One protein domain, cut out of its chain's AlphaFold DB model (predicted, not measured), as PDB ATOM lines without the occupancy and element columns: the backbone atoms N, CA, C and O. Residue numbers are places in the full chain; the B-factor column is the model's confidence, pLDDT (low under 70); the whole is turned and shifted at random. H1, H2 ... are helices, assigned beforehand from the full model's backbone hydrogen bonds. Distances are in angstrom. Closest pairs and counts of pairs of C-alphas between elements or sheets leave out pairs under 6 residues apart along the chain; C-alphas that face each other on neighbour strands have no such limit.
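Overview. This is residues 53 to 133 of the 331 residues of the protein "DNA-directed RNA polymerase 3 subunit" of Marssonina brunnea f. sp. multigermtubi (strain MB_m1) (UniProt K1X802). There is little regular structure here: the long helix H1 sticks out with residues 53 to 68 as an arm from a loose body of winding links. The short helix H2 lies in that body, while residues 104 to 110 and residues 112 to 120, of which 115 to 119 belong to the short helix H3, stick out as well. The 81 printed residues hold three named helices, H1, H2 and H3 in that order, and no named strand; the class is all helix, with 28 residues in named elements. The whole is loose, with a radius of gyration of the C-alphas of 16.9 A and spans of 53 by 39 by 24 A.

Along the chain. H1, residues 53 to 70, runs 25.5 A from C-alpha 53 at (124.874, 93.773, 111.737). H2 is residues 91 to 95. H3, residues 115 to 119, ends at C-alpha 119 at (131.565, 124.695, 125.840).

Arrangement. H1, H2 and H3 are apart from one another. Every O i to N i+4 pair is within hydrogen-bond range in H1 and H2; H3 has 0 of 1, but 2 of 2 O i to N i+3 pairs.

Size, cuts and confidence. The C-alphas farthest apart, of Arg 53 and Ser 85, are 53.1 A apart. The printed part has no cut. Both links are long, 20 and 19 residues. Residues 77 to 89 and 95 to 105 have pLDDT under 70.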
ATOM      1  N   ARG A  53     124.977  94.154 110.324       97.94
ATOM      2  CA  ARG A  53     124.874  93.773 111.737       97.94
ATOM      3  C   ARG A  53     126.137  94.153 112.507       97.94
ATOM      4  O   ARG A  53     126.033  94.726 113.589       97.94
ATOM      5  N   GLU A  54     127.307  93.857 111.951       97.81
ATOM      6  CA  GLU A  54     128.592  94.213 112.556       97.81
ATOM      7  C   GLU A  54     128.766  95.729 112.611       97.81
ATOM      8  O   GLU A  54     129.190  96.257 113.634       97.81
ATOM      9  N   ILE A  55     128.353  96.450 111.562       97.44
ATOM     10  CA  ILE A  55     128.381  97.918 111.542       97.44
ATOM     11  C   ILE A  55     127.546  98.485 112.695       97.44
ATOM     12  O   ILE A  55     128.029  99.339 113.443       97.44
ATOM     13  N   ARG A  56     126.317  97.986 112.895       98.25
ATOM     14  CA  ARG A  56     125.471  98.401 114.029       98.25
ATOM     15  C   ARG A  56     126.140  98.101 115.366       98.25
ATOM     16  O   ARG A  56     126.225  98.992 116.205       98.25
ATOM     17  N   GLN A  57     126.690  96.901 115.532       98.25
ATOM     18  CA  GLN A  57     127.379  96.510 116.760       98.25
ATOM     19  C   GLN A  57     128.608  97.392 117.044       98.25
ATOM     20  O   GLN A  57     128.837  97.791 118.185       98.25
ATOM     21  N   ILE A  58     129.381  97.764 116.024       98.00
ATOM     22  CA  ILE A  58     130.527  98.677 116.161       98.00
ATOM     23  C   ILE A  58     130.066 100.079 116.576       98.00
ATOM     24  O   ILE A  58     130.680 100.717 117.434       98.00
ATOM     25  N   ILE A  59     128.965 100.570 116.007       98.38
ATOM     26  CA  ILE A  59     128.404 101.874 116.380       98.38
ATOM     27  C   ILE A  59     127.900 101.843 117.828       98.38
ATOM     28  O   ILE A  59     128.199 102.751 118.607       98.38
ATOM     29  N   GLU A  60     127.172 100.797 118.212       98.50
ATOM     30  CA  GLU A  60     126.631 100.625 119.560       98.50
ATOM     31  C   GLU A  60     127.736 100.506 120.606       98.50
ATOM     32  O   GLU A  60     127.712 101.229 121.600       98.50
ATOM     33  N   THR A  61     128.749  99.674 120.359       98.56
ATOM     34  CA  THR A  61     129.912  99.539 121.249       98.56
ATOM     35  C   THR A  61     130.663 100.860 121.389       98.56
ATOM     36  O   THR A  61     130.979 101.265 122.508       98.56
ATOM     37  N   ARG A  62     130.868 101.608 120.296       98.25
ATOM     38  CA  ARG A  62     131.467 102.952 120.350       98.25
ATOM     39  C   ARG A  62     130.626 103.938 121.162       98.25
ATOM     40  O   ARG A  62     131.165 104.803 121.852       98.25
ATOM     41  N   ASN A  63     129.306 103.857 121.064       97.50
ATOM     42  CA  ASN A  63     128.412 104.726 121.823       97.50
ATOM     43  C   ASN A  63     128.382 104.344 123.303       97.50
ATOM     44  O   ASN A  63     128.382 105.229 124.156       97.50
ATOM     45  N   LEU A  64     128.405 103.050 123.610       97.31
ATOM     46  CA  LEU A  64     128.476 102.521 124.965       97.31
ATOM     47  C   LEU A  64     129.769 102.969 125.646       97.31
ATOM     48  O   LEU A  64     129.698 103.535 126.731       97.31
ATOM     49  N   THR A  65     130.931 102.814 125.006       96.06
ATOM     50  CA  THR A  65     132.208 103.255 125.593       96.06
ATOM     51  C   THR A  65     132.207 104.756 125.859       96.06
ATOM     52  O   THR A  65     132.568 105.186 126.952       96.06
ATOM     53  N   LYS A  66     131.696 105.574 124.927       92.38
ATOM     54  CA  LYS A  66     131.504 107.017 125.159       92.38
ATOM     55  C   LYS A  66     130.582 107.301 126.343       92.38
ATOM     56  O   LYS A  66     130.872 108.213 127.108       92.38
ATOM     57  N   LYS A  67     129.474 106.566 126.484       92.69
ATOM     58  CA  LYS A  67     128.531 106.725 127.602       92.69
ATOM     59  C   LYS A  67     129.154 106.313 128.931       92.69
ATOM     60  O   LYS A  67     128.959 107.032 129.897       92.69
ATOM     61  N   ILE A  68     129.930 105.229 128.967       92.88
ATOM     62  CA  ILE A  68     130.685 104.829 130.159       92.88
ATOM     63  C   ILE A  68     131.665 105.940 130.522       92.88
ATOM     64  O   ILE A  68     131.558 106.491 131.605       92.88
ATOM     65  N   HIS A  69     132.535 106.355 129.598       88.94
ATOM     66  CA  HIS A  69     133.556 107.374 129.865       88.94
ATOM     67  C   HIS A  69     133.002 108.766 130.203       88.94
ATOM     68  O   HIS A  69     133.699 109.570 130.819       88.94
ATOM     69  N   ARG A  70     131.770 109.071 129.781       86.56
ATOM     70  CA  ARG A  70     131.051 110.307 130.133       86.56
ATOM     71  C   ARG A  70     130.123 110.139 131.333       86.56
ATOM     72  O   ARG A  70     129.579 111.127 131.805       86.56
ATOM     73  N   GLY A  71     129.900 108.914 131.790       86.81
ATOM     74  CA  GLY A  71     128.990 108.624 132.883       86.81
ATOM     75  C   GLY A  71     129.559 109.103 134.217       86.81
ATOM     76  O   GLY A  71     130.778 109.164 134.369       86.81
ATOM     77  N   PRO A  72     128.700 109.388 135.209       83.62
ATOM     78  CA  PRO A  72     129.131 109.877 136.522       83.62
ATOM     79  C   PRO A  72     129.999 108.866 137.287       83.62
ATOM     80  O   PRO A  72     130.743 109.241 138.182       83.62
ATOM     81  N   LEU A  73     129.925 107.583 136.921       82.75
ATOM     82  CA  LEU A  73     130.707 106.507 137.536       82.75
ATOM     83  C   LEU A  73     132.116 106.367 136.947       82.75
ATOM     84  O   LEU A  73     132.927 105.623 137.493       82.75
ATOM     85  N   TYR A  74     132.421 107.034 135.830       86.31
ATOM     86  CA  TYR A  74     133.762 106.986 135.264       86.31
ATOM     87  C   TYR A  74     134.648 108.022 135.937       86.31
ATOM     88  O   TYR A  74     134.572 109.220 135.650       86.31
ATOM     89  N   THR A  75     135.505 107.526 136.819       78.06
ATOM     90  CA  THR A  75     136.491 108.317 137.539       78.06
ATOM     91  C   THR A  75     137.816 108.281 136.780       78.06
ATOM     92  O   THR A  75     138.298 107.232 136.350       78.06
ATOM     93  N   LYS A  76     138.409 109.456 136.556       74.69
ATOM     94  CA  LYS A  76     139.784 109.554 136.052       74.69
ATOM     95  C   LYS A  76     140.725 109.504 137.247       74.69
ATOM     96  O   LYS A  76     140.427 110.130 138.265       74.69
ATOM     97  N   SER A  77     141.855 108.809 137.110       68.50
ATOM     98  CA  SER A  77     142.918 108.857 138.114       68.50
ATOM     99  C   SER A  77     143.268 110.316 138.396       68.50
ATOM    100  O   SER A  77     143.456 111.105 137.463       68.50
ATOM    101  N   THR A  78     143.309 110.689 139.672       68.75
ATOM    102  CA  THR A  78     143.739 112.029 140.062       68.75
ATOM    103  C   THR A  78     145.190 112.210 139.603       68.75
ATOM    104  O   THR A  78     145.987 111.279 139.684       68.75
ATOM    105  N   LYS A  79     145.560 113.397 139.107       68.50
ATOM    106  CA  LYS A  79     146.964 113.728 138.778       68.50
ATOM    107  C   LYS A  79     147.824 113.940 140.036       68.50
ATOM    108  O   LYS A  79     148.806 114.665 140.003       68.50
ATOM    109  N   ARG A  80     147.383 113.412 141.175       67.69
ATOM    110  CA  ARG A  80     147.980 113.702 142.467       67.69
ATOM    111  C   ARG A  80     149.130 112.740 142.713       67.69
ATOM    112  O   ARG A  80     148.932 111.528 142.646       67.69
ATOM    113  N   ASP A  81     150.276 113.283 143.095       66.06
ATOM    114  CA  ASP A  81     151.389 112.478 143.579       66.06
ATOM    115  C   ASP A  81     151.031 111.847 144.928       66.06
ATOM    116  O   ASP A  81     150.736 112.537 145.907       66.06
ATOM    117  N   LEU A  82     151.053 110.513 144.975       66.31
ATOM    118  CA  LEU A  82     150.753 109.717 146.172       66.31
ATOM    119  C   LEU A  82     151.786 109.923 147.295       66.31
ATOM    120  O   LEU A  82     151.495 109.631 148.450       66.31
ATOM    121  N   SER A  83     152.978 110.425 146.962       69.12
ATOM    122  CA  SER A  83     154.075 110.702 147.895       69.12
ATOM    123  C   SER A  83     154.082 112.137 148.442       69.12
ATOM    124  O   SER A  83     154.848 112.432 149.358       69.12
ATOM    125  N   GLY A  84     153.266 113.041 147.887       66.50
ATOM    126  CA  GLY A  84     153.256 114.458 148.255       66.50
ATOM    127  C   GLY A  84     152.394 114.763 149.486       66.50
ATOM    128  O   GLY A  84     151.330 114.174 149.681       66.50
ATOM    129  N   SER A  85     152.813 115.734 150.311       62.00
ATOM    130  CA  SER A  85     152.052 116.137 151.505       62.00
ATOM    131  C   SER A  85     150.655 116.658 151.135       62.00
ATOM    132  O   SER A  85     150.499 117.538 150.281       62.00
ATOM    133  N   VAL A  86     149.622 116.122 151.787       62.00
ATOM    134  CA  VAL A  86     148.225 116.409 151.455       62.00
ATOM    135  C   VAL A  86     147.751 117.695 152.135       62.00
ATOM    136  O   VAL A  86     147.198 117.663 153.227       62.00
ATOM    137  N   LYS A  87     147.933 118.852 151.485       66.00
ATOM    138  CA  LYS A  87     147.333 120.134 151.918       66.00
ATOM    139  C   LYS A  87     145.960 120.377 151.269       66.00
ATOM    140  O   LYS A  87     145.720 121.440 150.712       66.00
ATOM    141  N   THR A  88     145.068 119.387 151.283       62.34
ATOM    142  CA  THR A  88     143.668 119.578 150.849       62.34
ATOM    143  C   THR A  88     142.761 119.594 152.067       62.34
ATOM    144  O   THR A  88     142.799 118.664 152.868       62.34
ATOM    145  N   PHE A  89     141.974 120.660 152.218       61.03
ATOM    146  CA  PHE A  89     141.194 120.927 153.430       61.03
ATOM    147  C   PHE A  89     139.755 120.406 153.354       61.03
ATOM    148  O   PHE A  89     139.145 120.180 154.398       61.03
ATOM    149  N   SER A  90     139.206 120.202 152.153       71.31
ATOM    150  CA  SER A  90     137.834 119.716 151.956       71.31
ATOM    151  C   SER A  90     137.743 118.602 150.914       71.31
ATOM    152  O   SER A  90     138.564 118.509 150.002       71.31
ATOM    153  N   GLU A  91     136.712 117.762 151.041       72.94
ATOM    154  CA  GLU A  91     136.390 116.709 150.068       72.94
ATOM    155  C   GLU A  91     136.106 117.301 148.678       72.94
ATOM    156  O   GLU A  91     136.579 116.772 147.681       72.94
ATOM    157  N   ASP A  92     135.460 118.470 148.606       71.50
ATOM    158  CA  ASP A  92     135.221 119.181 147.343       71.50
ATOM    159  C   ASP A  92     136.534 119.568 146.628       71.50
ATOM    160  O   ASP A  92     136.640 119.440 145.409       71.50
ATOM    161  N   GLN A  93     137.575 119.970 147.374       72.31
ATOM    162  CA  GLN A  93     138.903 120.250 146.801       72.31
ATOM    163  C   GLN A  93     139.584 118.980 146.276       72.31
ATOM    164  O   GLN A  93     140.256 119.016 145.242       72.31
ATOM    165  N   VAL A  94     139.404 117.854 146.973       70.38
ATOM    166  CA  VAL A  94     139.912 116.545 146.538       70.38
ATOM    167  C   VAL A  94     139.180 116.077 145.275       70.38
ATOM    168  O   VAL A  94     139.822 115.622 144.326       70.38
ATOM    169  N   ASN A  95     137.857 116.242 145.230       68.94
ATOM    170  CA  ASN A  95     136.991 115.743 144.161       68.94
ATOM    171  C   ASN A  95     137.138 116.525 142.859       68.94
ATOM    172  O   ASN A  95     137.160 115.919 141.787       68.94
ATOM    173  N   ALA A  96     137.319 117.843 142.951       68.69
ATOM    174  CA  ALA A  96     137.609 118.690 141.800       68.69
ATOM    175  C   ALA A  96     139.055 118.533 141.277       68.69
ATOM    176  O   ALA A  96     139.443 119.179 140.306       68.69
ATOM    177  N   GLN A  97     139.845 117.630 141.879       64.88
ATOM    178  CA  GLN A  97     141.216 117.301 141.484       64.88
ATOM    179  C   GLN A  97     142.158 118.516 141.459       64.88
ATOM    180  O   GLN A  97     143.147 118.516 140.722       64.88
ATOM    181  N   PHE A  98     141.911 119.522 142.304       56.44
ATOM    182  CA  PHE A  98     142.856 120.611 142.573       56.44
ATOM    183  C   PHE A  98     143.981 120.099 143.490       56.44
ATOM    184  O   PHE A  98     144.145 120.535 144.624       56.44
ATOM    185  N   GLY A  99     144.695 119.066 143.038       52.69
ATOM    186  CA  GLY A  99     145.758 118.404 143.797       52.69
ATOM    187  C   GLY A  99     147.166 118.878 143.442       52.69
ATOM    188  O   GLY A  99     148.102 118.507 144.143       52.69
ATOM    189  N   GLY A 100     147.301 119.658 142.367       59.44
ATOM    190  CA  GLY A 100     148.564 120.207 141.884       59.44
ATOM    191  C   GLY A 100     148.842 121.603 142.430       59.44
ATOM    192  O   GLY A 100     147.924 122.324 142.837       59.44
ATOM    193  N   ASN A 101     150.111 122.003 142.440       59.31
ATOM    194  CA  ASN A 101     150.478 123.365 142.802       59.31
ATOM    195  C   ASN A 101     149.990 124.270 141.663       59.31
ATOM    196  O   ASN A 101     150.563 124.238 140.580       59.31
ATOM    197  N   VAL A 102     148.913 125.040 141.879       62.97
ATOM    198  CA  VAL A 102     148.196 125.785 140.816       62.97
ATOM    199  C   VAL A 102     149.131 126.652 139.973       62.97
ATOM    200  O   VAL A 102     148.845 126.873 138.807       62.97
ATOM    201  N   LYS A 103     150.249 127.117 140.545       68.44
ATOM    202  CA  LYS A 103     151.266 127.914 139.848       68.44
ATOM    203  C   LYS A 103     152.287 127.082 139.058       68.44
ATOM    204  O   LYS A 103     152.808 127.585 138.075       68.44
ATOM    205  N   ALA A 104     152.587 125.854 139.481       68.56
ATOM    206  CA  ALA A 104     153.587 124.997 138.832       68.56
ATOM    207  C   ALA A 104     152.969 124.062 137.780       68.56
ATOM    208  O   ALA A 104     153.579 123.814 136.748       68.56
ATOM    209  N   ASP A 105     151.738 123.600 138.012       67.31
ATOM    210  CA  ASP A 105     150.984 122.735 137.092       67.31
ATOM    211  C   ASP A 105     150.042 123.529 136.172       67.31
ATOM    212  O   ASP A 105     149.154 122.960 135.526       67.31
ATOM    213  N   MET A 106     150.199 124.856 136.142       74.06
ATOM    214  CA  MET A 106     149.475 125.731 135.230       74.06
ATOM    215  C   MET A 106     149.960 125.438 133.815       74.06
ATOM    216  O   MET A 106     151.048 125.839 133.414       74.06
ATOM    217  N   ASP A 107     149.165 124.688 133.062       79.25
ATOM    218  CA  ASP A 107     149.420 124.502 131.640       79.25
ATOM    219  C   ASP A 107     149.243 125.864 130.947       79.25
ATOM    220  O   ASP A 107     148.128 126.394 130.967       79.25
ATOM    221  N   PRO A 108     150.287 126.435 130.318       81.25
ATOM    222  CA  PRO A 108     150.224 127.771 129.725       81.25
ATOM    223  C   PRO A 108     149.125 127.903 128.661       81.25
ATOM    224  O   PRO A 108     148.676 129.010 128.378       81.25
ATOM    225  N   PHE A 109     148.647 126.786 128.100       78.94
ATOM    226  CA  PHE A 109     147.582 126.777 127.101       78.94
ATOM    227  C   PHE A 109     146.178 126.551 127.673       78.94
ATOM    228  O   PHE A 109     145.197 126.874 127.004       78.94
ATOM    229  N   THR A 110     146.044 125.995 128.882       78.62
ATOM    230  CA  THR A 110     144.728 125.687 129.481       78.62
ATOM    231  C   THR A 110     144.493 126.309 130.854       78.62
ATOM    232  O   THR A 110     143.392 126.191 131.393       78.62
ATOM    233  N   GLY A 111     145.490 126.988 131.423       78.62
ATOM    234  CA  GLY A 111     145.389 127.657 132.714       78.62
ATOM    235  C   GLY A 111     144.795 129.062 132.653       78.62
ATOM    236  O   GLY A 111     144.387 129.576 133.690       78.62
ATOM    237  N   VAL A 112     144.677 129.663 131.464       84.94
ATOM    238  CA  VAL A 112     143.854 130.863 131.250       84.94
ATOM    239  C   VAL A 112     142.487 130.436 130.726       84.94
ATOM    240  O   VAL A 112     142.385 129.751 129.708       84.94
ATOM    241  N   GLU A 113     141.423 130.852 131.411       83.69
ATOM    242  CA  GLU A 113     140.057 130.556 130.989       83.69
ATOM    243  C   GLU A 113     139.740 131.252 129.660       83.69
ATOM    244  O   GLU A 113     139.606 132.471 129.579       83.69
ATOM    245  N   THR A 114     139.590 130.466 128.597       89.19
ATOM    246  CA  THR A 114     139.143 130.962 127.293       89.19
ATOM    247  C   THR A 114     137.636 130.763 127.129       89.19
ATOM    248  O   THR A 114     137.039 129.849 127.700       89.19
ATOM    249  N   TYR A 115     136.982 131.592 126.308       91.25
ATOM    250  CA  TYR A 115     135.530 131.496 126.082       91.25
ATOM    251  C   TYR A 115     135.091 130.107 125.578       91.25
ATOM    252  O   TYR A 115     134.024 129.613 125.946       91.25
ATOM    253  N   SER A 116     135.940 129.434 124.797       89.00
ATOM    254  CA  SER A 116     135.699 128.075 124.303       89.00
ATOM    255  C   SER A 116     135.643 127.032 125.426       89.00
ATOM    256  O   SER A 116     134.924 126.039 125.293       89.00
ATOM    257  N   MET A 117     136.300 127.275 126.568       86.31
ATOM    258  CA  MET A 117     136.267 126.379 127.729       86.31
ATOM    259  C   MET A 117     134.872 126.263 128.349       86.31
ATOM    260  O   MET A 117     134.556 125.223 128.923       86.31
ATOM    261  N   ARG A 118     133.987 127.253 128.150       88.00
ATOM    262  CA  ARG A 118     132.581 127.181 128.593       88.00
ATOM    263  C   ARG A 118     131.776 126.105 127.862       88.00
ATOM    264  O   ARG A 118     130.783 125.624 128.403       88.00
ATOM    265  N   PHE A 119     132.199 125.735 126.654       90.62
ATOM    266  CA  PHE A 119     131.565 124.695 125.840       90.62
ATOM    267  C   PHE A 119     132.285 123.349 125.934       90.62
ATOM    268  O   PHE A 119     131.827 122.365 125.348       90.62
ATOM    269  N   LEU A 120     133.402 123.281 126.664       85.81
ATOM    270  CA  LEU A 120     134.046 122.009 126.939       85.81
ATOM    271  C   LEU A 120     133.163 121.165 127.854       85.81
ATOM    272  O   LEU A 120     132.441 121.644 128.729       85.81
ATOM    273  N   LEU A 121     133.252 119.858 127.648       84.44
ATOM    274  CA  LEU A 121     132.608 118.888 128.517       84.44
ATOM    275  C   LEU A 121     133.218 119.007 129.916       84.44
ATOM    276  O   LEU A 121     134.434 118.858 130.076       84.44
ATOM    277  N   LYS A 122     132.369 119.249 130.919       81.00
ATOM    278  CA  LYS A 122     132.785 119.252 132.325       81.00
ATOM    279  C   LYS A 122     133.454 117.920 132.658       81.00
ATOM    280  O   LYS A 122     132.992 116.859 132.237       81.00
ATOM    281  N   LYS A 123     134.575 117.982 133.378       78.81
ATOM    282  CA  LYS A 123     135.261 116.783 133.862       78.81
ATOM    283  C   LYS A 123     134.416 116.173 134.981       78.81
ATOM    284  O   LYS A 123     133.866 116.908 135.792       78.81
ATOM    285  N   ASN A 124     134.306 114.848 134.996       79.69
ATOM    286  CA  ASN A 124     133.604 114.146 136.065       79.69
ATOM    287  C   ASN A 124     134.398 114.293 137.365       79.69
ATOM    288  O   ASN A 124     135.587 113.970 137.397       79.69
ATOM    289  N   GLU A 125     133.728 114.773 138.403       77.94
ATOM    290  CA  GLU A 125     134.254 114.842 139.764       77.94
ATOM    291  C   GLU A 125     134.017 113.506 140.476       77.94
ATOM    292  O   GLU A 125     133.130 112.731 140.098       77.94
ATOM    293  N   LEU A 126     134.826 113.216 141.495       77.62
ATOM    294  CA  LEU A 126     134.588 112.047 142.338       77.62
ATOM    295  C   LEU A 126     133.261 112.227 143.101       77.62
ATOM    296  O   LEU A 126     132.974 113.334 143.567       77.62
ATOM    297  N   PRO A 127     132.444 111.167 143.236       78.19
ATOM    298  CA  PRO A 127     131.254 111.232 144.072       78.19
ATOM    299  C   PRO A 127     131.651 111.483 145.529       78.19
ATOM    300  O   PRO A 127     132.681 110.987 145.988       78.19
ATOM    301  N   LYS A 128     130.810 112.221 146.263       79.81
ATOM    302  CA  LYS A 128     130.989 112.418 147.703       79.81
ATOM    303  C   LYS A 128     130.797 111.085 148.412       79.81
ATOM    304  O   LYS A 128     129.715 110.500 148.373       79.81
ATOM    305  N   LEU A 129     131.868 110.586 149.011       77.06
ATOM    306  CA  LEU A 129     131.874 109.320 149.731       77.06
ATOM    307  C   LEU A 129     131.201 109.474 151.097       77.06
ATOM    308  O   LEU A 129     130.614 108.518 151.585       77.06
ATOM    309  N   SER A 130     131.219 110.677 151.675       77.00
ATOM    310  CA  SER A 130     130.581 110.995 152.958       77.00
ATOM    311  C   SER A 130     129.056 110.809 152.968       77.00
ATOM    312  O   SER A 130     128.509 110.383 153.984       77.00
ATOM    313  N   ASP A 131     128.380 111.065 151.845       80.44
ATOM    314  CA  ASP A 131     126.917 110.956 151.723       80.44
ATOM    315  C   ASP A 131     126.442 109.531 151.363       80.44
ATOM    316  O   ASP A 131     125.243 109.237 151.395       80.44
ATOM    317  N   CYS A 132     127.363 108.634 150.995       81.44
ATOM    318  CA  CYS A 132     127.036 107.275 150.571       81.44
ATOM    319  C   CYS A 132     126.927 106.329 151.785       81.44
ATOM    320  O   CYS A 132     127.866 106.245 152.578       81.44
ATOM    321  N   PRO A 133     125.826 105.568 151.950       86.00
ATOM    322  CA  PRO A 133     125.708 104.617 153.049       86.00
ATOM    323  C   PRO A 133     126.663 103.429 152.852       86.00
ATOM    324  O   PRO A 133     126.498 102.623 151.935       86.00
TER     325      PRO A 133